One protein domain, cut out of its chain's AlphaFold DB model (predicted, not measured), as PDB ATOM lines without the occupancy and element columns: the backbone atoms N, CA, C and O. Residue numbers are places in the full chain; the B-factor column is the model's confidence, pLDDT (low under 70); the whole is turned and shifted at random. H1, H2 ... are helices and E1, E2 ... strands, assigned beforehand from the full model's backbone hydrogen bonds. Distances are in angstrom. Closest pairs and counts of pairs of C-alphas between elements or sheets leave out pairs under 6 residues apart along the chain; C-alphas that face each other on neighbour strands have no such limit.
ATOM      1  N   GLU A   3       7.460  16.715  52.774       97.12
ATOM      2  CA  GLU A   3       8.423  17.701  52.256       97.12
ATOM      3  C   GLU A   3       8.428  17.762  50.722       97.12
ATOM      4  O   GLU A   3       8.346  18.839  50.141       97.12
ATOM      5  N   GLU A   4       8.427  16.609  50.053       97.25
ATOM      6  CA  GLU A   4       8.340  16.539  48.588       97.25
ATOM      7  C   GLU A   4       7.013  17.102  48.068       97.25
ATOM      8  O   GLU A   4       6.990  17.811  47.065       97.25
ATOM      9  N   GLN A   5       5.901  16.822  48.759       94.69
ATOM     10  CA  GLN A   5       4.602  17.391  48.398       94.69
ATOM     11  C   GLN A   5       4.620  18.919  48.507       94.69
ATOM     12  O   GLN A   5       4.068  19.591  47.638       94.69
ATOM     13  N   ALA A   6       5.245  19.469  49.552       96.38
ATOM     14  CA  ALA A   6       5.393  20.911  49.719       96.38
ATOM     15  C   ALA A   6       6.274  21.517  48.614       96.38
ATOM     16  O   ALA A   6       5.863  22.493  47.990       96.38
ATOM     17  N   ALA A   7       7.415  20.894  48.303       97.56
ATOM     18  CA  ALA A   7       8.317  21.351  47.246       97.56
ATOM     19  C   ALA A   7       7.643  21.350  45.861       97.56
ATOM     20  O   ALA A   7       7.755  22.316  45.106       97.56
ATOM     21  N   ILE A   8       6.883  20.300  45.529       96.12
ATOM     22  CA  ILE A   8       6.123  20.236  44.272       96.12
ATOM     23  C   ILE A   8       5.051  21.332  44.232       96.12
ATOM     24  O   ILE A   8       4.908  22.003  43.210       96.12
ATOM     25  N   ARG A   9       4.319  21.549  45.335       94.94
ATOM     26  CA  ARG A   9       3.324  22.631  45.421       94.94
ATOM     27  C   ARG A   9       3.968  23.996  45.200       94.94
ATOM     28  O   ARG A   9       3.440  24.776  44.420       94.94
ATOM     29  N   GLU A  10       5.113  24.264  45.820       97.44
ATOM     30  CA  GLU A  10       5.837  25.528  45.649       97.44
ATOM     31  C   GLU A  10       6.248  25.759  44.189       97.44
ATOM     32  O   GLU A  10       6.013  26.837  43.639       97.44
ATOM     33  N   ILE A  11       6.786  24.730  43.523       97.44
ATOM     34  CA  ILE A  11       7.145  24.799  42.100       97.44
ATOM     35  C   ILE A  11       5.913  25.111  41.242       97.44
ATOM     36  O   ILE A  11       5.983  25.966  40.356       97.44
ATOM     37  N   LEU A  12       4.793  24.431  41.496       95.69
ATOM     38  CA  LEU A  12       3.549  24.626  40.753       95.69
ATOM     39  C   LEU A  12       2.976  26.031  40.952       95.69
ATOM     40  O   LEU A  12       2.590  26.651  39.967       95.69
ATOM     41  N   GLU A  13       2.975  26.567  42.175       95.44
ATOM     42  CA  GLU A  13       2.526  27.941  42.450       95.44
ATOM     43  C   GLU A  13       3.436  28.975  41.776       95.44
ATOM     44  O   GLU A  13       2.956  29.893  41.110       95.44
ATOM     45  N   ALA A  14       4.758  28.807  41.878       97.00
ATOM     46  CA  ALA A  14       5.725  29.714  41.260       97.00
ATOM     47  C   ALA A  14       5.618  29.723  39.727       97.00
ATOM     48  O   ALA A  14       5.812  30.760  39.087       97.00
ATOM     49  N   ARG A  15       5.316  28.567  39.126       96.69
ATOM     50  CA  ARG A  15       5.044  28.445  37.690       96.69
ATOM     51  C   ARG A  15       3.673  29.016  37.330       96.69
ATOM     52  O   ARG A  15       3.590  29.804  36.396       96.69
ATOM     53  N   GLY A  16       2.634  28.693  38.096       96.12
ATOM     54  CA  GLY A  16       1.275  29.196  37.905       96.12
ATOM     55  C   GLY A  16       1.188  30.722  37.971       96.12
ATOM     56  O   GLY A  16       0.467  31.328  37.186       96.12
ATOM     57  N   ALA A  17       1.996  31.364  38.819       96.06
ATOM     58  CA  ALA A  17       2.109  32.823  38.895       96.06
ATOM     59  C   ALA A  17       2.662  33.479  37.612       96.06
ATOM     60  O   ALA A  17       2.507  34.685  37.429       96.06
ATOM     61  N   ARG A  18       3.320  32.707  36.737       97.06
ATOM     62  CA  ARG A  18       3.859  33.166  35.446       97.06
ATOM     63  C   ARG A  18       3.014  32.721  34.252       97.06
ATOM     64  O   ARG A  18       3.328  33.119  33.135       97.06
ATOM     65  N   ALA A  19       1.990  31.897  34.476       97.69
ATOM     66  CA  ALA A  19       1.125  31.402  33.416       97.69
ATOM     67  C   ALA A  19       0.318  32.549  32.797       97.69
ATOM     68  O   ALA A  19      -0.152  33.454  33.495       97.69
ATOM     69  N   THR A  20       0.129  32.491  31.486       97.44
ATOM     70  CA  THR A  20      -0.656  33.471  30.729       97.44
ATOM     71  C   THR A  20      -1.824  32.774  30.040       97.44
ATOM     72  O   THR A  20      -1.943  31.553  30.070       97.44
ATOM     73  N   ALA A  21      -2.717  33.542  29.416       96.06
ATOM     74  CA  ALA A  21      -3.791  32.953  28.618       96.06
ATOM     75  C   ALA A  21      -3.260  32.173  27.394       96.06
ATOM     76  O   ALA A  21      -3.929  31.256  26.927       96.06
ATOM     77  N   GLU A  22      -2.072  32.529  26.893       97.50
ATOM     78  CA  GLU A  22      -1.415  31.871  25.753       97.50
ATOM     79  C   GLU A  22      -0.538  30.682  26.183       97.50
ATOM     80  O   GLU A  22      -0.323  29.771  25.387       97.50
ATOM     81  N   ASP A  23      -0.075  30.663  27.439       97.06
ATOM     82  CA  ASP A  23       0.692  29.570  28.054       97.06
ATOM     83  C   ASP A  23       0.112  29.211  29.440       97.06
ATOM     84  O   ASP A  23       0.634  29.641  30.481       97.06
ATOM     85  N   PRO A  24      -1.034  28.503  29.475       96.69
ATOM     86  CA  PRO A  24      -1.698  28.151  30.718       96.69
ATOM     87  C   PRO A  24      -1.055  26.928  31.373       96.69
ATOM     88  O   PRO A  24      -0.563  26.010  30.718       96.69
ATOM     89  N   ILE A  25      -1.167  26.854  32.698       97.44
ATOM     90  CA  ILE A  25      -0.726  25.691  33.472       97.44
ATOM     91  C   ILE A  25      -1.939  25.030  34.105       97.44
ATOM     92  O   ILE A  25      -2.727  25.688  34.780       97.44
ATOM     93  N   ALA A  26      -2.063  23.716  33.926       96.69
ATOM     94  CA  ALA A  26      -3.097  22.909  34.556       96.69
ATOM     95  C   ALA A  26      -2.468  21.869  35.488       96.69
ATOM     96  O   ALA A  26      -1.701  21.011  35.055       96.69
ATOM     97  N   TRP A  27      -2.827  21.918  36.770       97.00
ATOM     98  CA  TRP A  27      -2.478  20.883  37.737       97.00
ATOM     99  C   TRP A  27      -3.674  19.966  37.979       97.00
ATOM    100  O   TRP A  27      -4.624  20.339  38.674       97.00
ATOM    101  N   VAL A  28      -3.619  18.770  37.390       96.44
ATOM    102  CA  VAL A  28      -4.621  17.710  37.557       96.44
ATOM    103  C   VAL A  28      -4.179  16.755  38.666       96.44
ATOM    104  O   VAL A  28      -3.038  16.296  38.676       96.44
ATOM    105  N   ARG A  29      -5.086  16.451  39.595       95.25
ATOM    106  CA  ARG A  29      -4.890  15.530  40.722       95.25
ATOM    107  C   ARG A  29      -5.927  14.416  40.672       95.25
ATOM    108  O   ARG A  29      -7.098  14.707  40.453       95.25
ATOM    109  N   HIS A  30      -5.482  13.183  40.905       96.44
ATOM    110  CA  HIS A  30      -6.303  11.993  41.135       96.44
ATOM    111  C   HIS A  30      -5.924  11.455  42.515       96.44
ATOM    112  O   HIS A  30      -4.930  10.745  42.665       96.44
ATOM    113  N   GLU A  31      -6.655  11.908  43.524       94.94
ATOM    114  CA  GLU A  31      -6.297  11.757  44.936       94.94
ATOM    115  C   GLU A  31      -7.541  11.415  45.758       94.94
ATOM    116  O   GLU A  31      -8.673  11.609  45.301       94.94
ATOM    117  N   ASP A  32      -7.329  10.919  46.977       94.56
ATOM    118  CA  ASP A  32      -8.416  10.650  47.914       94.56
ATOM    119  C   ASP A  32      -9.276  11.905  48.117       94.56
ATOM    120  O   ASP A  32      -8.786  13.005  48.395       94.56
ATOM    121  N   GLY A  33     -10.581  11.726  47.937       90.19
ATOM    122  CA  GLY A  33     -11.564  12.788  48.076       90.19
ATOM    123  C   GLY A  33     -11.901  13.100  49.530       90.19
ATOM    124  O   GLY A  33     -11.380  12.515  50.480       90.19
ATOM    125  N   LYS A  34     -12.859  14.012  49.722       87.62
ATOM    126  CA  LYS A  34     -13.356  14.333  51.075       87.62
ATOM    127  C   LYS A  34     -14.177  13.198  51.690       87.62
ATOM    128  O   LYS A  34     -14.330  13.143  52.908       87.62
ATOM    129  N   VAL A  35     -14.748  12.334  50.852       88.25
ATOM    130  CA  VAL A  35     -15.517  11.168  51.290       88.25
ATOM    131  C   VAL A  35     -14.565   9.973  51.404       88.25
ATOM    132  O   VAL A  35     -13.885   9.666  50.422       88.25
ATOM    133  N   PRO A  36     -14.510   9.276  52.554       90.06
ATOM    134  CA  PRO A  36     -13.666   8.095  52.706       90.06
ATOM    135  C   PRO A  36     -13.927   7.057  51.609       90.06
ATOM    136  O   PRO A  36     -15.073   6.698  51.347       90.06
ATOM    137  N   GLY A  37     -12.859   6.593  50.959       87.75
ATOM    138  CA  GLY A  37     -12.931   5.626  49.859       87.75
ATOM    139  C   GLY A  37     -13.315   6.215  48.497       87.75
ATOM    140  O   GLY A  37     -13.365   5.473  47.519       87.75
ATOM    141  N   SER A  38     -13.571   7.525  48.408       92.31
ATOM    142  CA  SER A  38     -13.728   8.211  47.123       92.31
ATOM    143  C   SER A  38     -12.380   8.669  46.581       92.31
ATOM    144  O   SER A  38     -11.499   9.052  47.348       92.31
ATOM    145  N   VAL A  39     -12.256   8.690  45.258       97.12
ATOM    146  CA  VAL A  39     -11.118   9.298  44.573       97.12
ATOM    147  C   VAL A  39     -11.647  10.393  43.667       97.12
ATOM    148  O   VAL A  39     -12.519  10.161  42.829       97.12
ATOM    149  N   GLU A  40     -11.166  11.609  43.876       97.25
ATOM    150  CA  GLU A  40     -11.599  12.797  43.153       97.25
ATOM    151  C   GLU A  40     -10.580  13.157  42.073       97.25
ATOM    152  O   GLU A  40      -9.368  13.099  42.289       97.25
ATOM    153  N   ILE A  41     -11.079  13.583  40.911       97.38
ATOM    154  CA  ILE A  41     -10.260  14.185  39.860       97.38
ATOM    155  C   ILE A  41     -10.476  15.690  39.899       97.38
ATOM    156  O   ILE A  41     -11.528  16.182  39.488       97.38
ATOM    157  N   ARG A  42      -9.486  16.434  40.391       96.62
ATOM    158  CA  ARG A  42      -9.533  17.900  40.477       96.62
ATOM    159  C   ARG A  42      -8.520  18.535  39.553       96.62
ATOM    160  O   ARG A  42      -7.414  18.026  39.399       96.62
ATOM    161  N   VAL A  43      -8.864  19.692  39.005       96.94
ATOM    162  CA  VAL A  43      -7.933  20.527  38.248       96.94
ATOM    163  C   VAL A  43      -7.864  21.918  38.848       96.94
ATOM    164  O   VAL A  43      -8.880  22.476  39.257       96.94
ATOM    165  N   ARG A  44      -6.660  22.485  38.890       96.88
ATOM    166  CA  ARG A  44      -6.446  23.918  39.081       96.88
ATOM    167  C   ARG A  44      -5.765  24.474  37.841       96.88
ATOM    168  O   ARG A  44      -4.755  23.915  37.419       96.88
ATOM    169  N   VAL A  45      -6.329  25.529  37.257       97.06
ATOM    170  CA  VAL A  45      -5.808  26.138  36.024       97.06
ATOM    171  C   VAL A  45      -5.350  27.563  36.304       97.06
ATOM    172  O   VAL A  45      -6.091  28.344  36.898       97.06
ATOM    173  N   TRP A  46      -4.140  27.901  35.868       97.69
ATOM    174  CA  TRP A  46      -3.613  29.263  35.848       97.69
ATOM    175  C   TRP A  46      -3.526  29.784  34.403       97.69
ATOM    176  O   TRP A  46      -3.208  28.989  33.515       97.69
ATOM    177  N   PRO A  47      -3.752  31.091  34.162       95.12
ATOM    178  CA  PRO A  47      -4.073  32.132  35.145       95.12
ATOM    179  C   PRO A  47      -5.505  32.006  35.703       95.12
ATOM    180  O   PRO A  47      -6.381  31.416  35.082       95.12
ATOM    181  N   GLY A  48      -5.736  32.541  36.904       91.50
ATOM    182  CA  GLY A  48      -7.020  32.472  37.624       91.50
ATOM    183  C   GLY A  48      -6.954  31.599  38.875       91.50
ATOM    184  O   GLY A  48      -7.371  32.026  39.948       91.50
ATOM    185  N   GLY A  49      -6.353  30.412  38.773       88.94
ATOM    186  CA  GLY A  49      -6.063  29.549  39.918       88.94
ATOM    187  C   GLY A  49      -7.302  28.943  40.581       88.94
ATOM    188  O   GLY A  49      -7.203  28.492  41.721       88.94
ATOM    189  N   GLU A  50      -8.449  28.928  39.904       92.31
ATOM    190  CA  GLU A  50      -9.672  28.303  40.407       92.31
ATOM    191  C   GLU A  50      -9.532  26.774  40.387       92.31
ATOM    192  O   GLU A  50      -9.086  26.187  39.397       92.31
ATOM    193  N   GLU A  51      -9.909  26.125  41.489       94.38
ATOM    194  CA  GLU A  51      -9.945  24.668  41.592       94.38
ATOM    195  C   GLU A  51     -11.340  24.141  41.237       94.38
ATOM    196  O   GLU A  51     -12.342  24.595  41.787       94.38
ATOM    197  N   ARG A  52     -11.404  23.147  40.343       95.50
ATOM    198  CA  ARG A  52     -12.650  22.523  39.881       95.50
ATOM    199  C   ARG A  52     -12.591  21.008  40.033       95.50
ATOM    200  O   ARG A  52     -11.568  20.385  39.751       95.50
ATOM    201  N   LEU A  53     -13.707  20.415  40.449       96.12
ATOM    202  CA  LEU A  53     -13.894  18.965  40.485       96.12
ATOM    203  C   LEU A  53     -14.419  18.489  39.126       96.12
ATOM    204  O   LEU A  53     -15.530  18.845  38.744       96.12
ATOM    205  N   LEU A  54     -13.628  17.681  38.422       96.56
ATOM    206  CA  LEU A  54     -13.956  17.153  37.095       96.56
ATOM    207  C   LEU A  54     -14.780  15.863  37.157       96.56
ATOM    208  O   LEU A  54     -15.579  15.591  36.265       96.56
ATOM    209  N   GLY A  55     -14.596  15.051  38.197       96.25
ATOM    210  CA  GLY A  55     -15.249  13.750  38.300       96.25
ATOM    211  C   GLY A  55     -14.744  12.913  39.464       96.25
ATOM    212  O   GLY A  55     -13.874  13.345  40.222       96.25
ATOM    213  N   MET A  56     -15.298  11.709  39.584       96.50
ATOM    214  CA  MET A  56     -14.845  10.689  40.531       96.50
ATOM    215  C   MET A  56     -14.121   9.578  39.768       96.50
ATOM    216  O   MET A  56     -14.640   9.085  38.767       96.50
ATOM    217  N   GLY A  57     -12.931   9.200  40.222       95.44
ATOM    218  CA  GLY A  57     -12.133   8.122  39.644       95.44
ATOM    219  C   GLY A  57     -12.274   6.811  40.411       95.44
ATOM    220  O   GLY A  57     -12.614   6.781  41.593       95.44
ATOM    221  N   HIS A  58     -11.963   5.706  39.739       94.56
ATOM    222  CA  HIS A  58     -11.659   4.444  40.405       94.56
ATOM    223  C   HIS A  58     -10.219   4.489  40.965       94.56
ATOM    224  O   HIS A  58      -9.318   4.857  40.212       94.56
ATOM    225  N   PRO A  59      -9.933   4.019  42.200       92.25
ATOM    226  CA  PRO A  59      -8.598   4.116  42.820       92.25
ATOM    227  C   PRO A  59      -7.438   3.552  41.990       92.25
ATOM    228  O   PRO A  59      -6.304   4.011  42.084       92.25
ATOM    229  N   HIS A  60      -7.735   2.561  41.149       91.69
ATOM    230  CA  HIS A  60      -6.779   1.928  40.233       91.69
ATOM    231  C   HIS A  60      -7.008   2.278  38.750       91.69
ATOM    232  O   HIS A  60      -6.611   1.516  37.877       91.69
ATOM    233  N   GLY A  61      -7.706   3.379  38.451       88.75
ATOM    234  CA  GLY A  61      -7.823   3.932  37.094       88.75
ATOM    235  C   GLY A  61      -8.697   3.148  36.109       88.75
ATOM    236  O   GLY A  61      -8.510   3.281  34.905       88.75
ATOM    237  N   ARG A  62      -9.639   2.319  36.586       94.44
ATOM    238  CA  ARG A  62     -10.522   1.524  35.706       94.44
ATOM    239  C   ARG A  62     -11.586   2.355  34.997       94.44
ATOM    240  O   ARG A  62     -11.888   2.090  33.840       94.44
ATOM    241  N   GLU A  63     -12.163   3.325  35.696       93.81
ATOM    242  CA  GLU A  63     -13.258   4.151  35.190       93.81
ATOM    243  C   GLU A  63     -13.239   5.547  35.818       93.81
ATOM    244  O   GLU A  63     -12.620   5.766  36.866       93.81
ATOM    245  N   VAL A  64     -13.938   6.475  35.159       95.88
ATOM    246  CA  VAL A  64     -14.190   7.832  35.646       95.88
ATOM    247  C   VAL A  64     -15.663   8.179  35.451       95.88
ATOM    248  O   VAL A  64     -16.184   8.111  34.338       95.88
ATOM    249  N   ALA A  65     -16.313   8.609  36.529       95.31
ATOM    250  CA  ALA A  65     -17.623   9.241  36.500       95.31
ATOM    251  C   ALA A  65     -17.448  10.764  36.373       95.31
ATOM    252  O   ALA A  65     -17.172  11.456  37.359       95.31
ATOM    253  N   TRP A  66     -17.570  11.282  35.149       95.69
ATOM    254  CA  TRP A  66     -17.415  12.708  34.841       95.69
ATOM    255  C   TRP A  66     -18.597  13.548  35.336       95.69
ATOM    256  O   TRP A  66     -19.741  13.088  35.346       95.69
ATOM    257  N   ARG A  67     -18.321  14.798  35.721       91.06
ATOM    258  CA  ARG A  67     -19.345  15.816  35.994       91.06
ATOM    259  C   ARG A  67     -19.601  16.653  34.737       91.06
ATOM    260  O   ARG A  67     -18.670  16.898  33.973       91.06
TER     261      ARG A  67
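AT A GLANCE: This is residues 3 to 67 of the 68 residues of the protein "DUF2332 family protein" of Alphaproteobacteria bacterium (UniProt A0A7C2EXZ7). A strongly twisted sheet of three long strands, E1, E2 and E3, with the short strand E4 at one edge, makes a V with the single helix H1. H1 meets the sheet near one end of E1 and E2 with its residues 9 to 16, while its residues 3 to 8 stick out free. The printed part has 65 residues, with the named elements H1, E1, E2, E3 and E4 in that order along the chain and a class that is mixed, helices and strands. The sheet's order is E1 - E2 - E3 - E4, all antiparallel. The whole is only just loose, close to compact, with a radius of gyration of the C-alphas of 13.3 A and spans of 35 by 29 by 18 A.

IN THESE COORDINATES: Find C-alpha 25 at (-0.726, 25.691, 33.472); from there E1 runs through residues 25 to 32, 22.2 A long. E2 is residues 39 to 46, 23.0 A long, and E3 is residues 50 to 57, 20.3 A. E4 is residues 64 to 66, 5.9 A, and ends at C-alpha 66, (-17.415, 12.708, 34.841). Go back to C-alpha 3 at (8.423, 17.701, 52.256) for H1, residues 3 to 16, 19.7 A long.

HOW THE PARTS SIT: The four strands form a meander, each strand the antiparallel neighbour of the one before, with E1 and E4 as edge strands. In the hairpin of E1 and E2, at 163 degrees, look for N 29 and O 42, 2.8 A apart and within hydrogen-bond range. In the hairpin of E2 and E3, at 153 degrees, N 52 and O 43 are within range at 2.8 A. In the hairpin of E3 and E4, at 133 degrees, N 65 and O 56 are within range at 2.8 A. E1 and E4 are apart. H1 is on the sheet, at a height over the sheet of 11.6 A. It lies over E1 and runs along the strands, at 22 degrees to E1 on the local plane. The closest C-alphas of H1 and E1 are those of Gly 16 and Ile 25, 6.0 A; those of H1 and E2 are Gly 16 and Trp 46, 5.3 A. In H1 every O i to N i+4 pair is within hydrogen-bond range.

THE WHOLE: The two C-alphas farthest apart are those of Glu 22 and Pro 36, 38.0 A. The printed part has no cut. The link E2 to E3 is tight, the other links are short, and there is no long link. The mean pLDDT of the printed part is 95.1, and no printed residue is under 70.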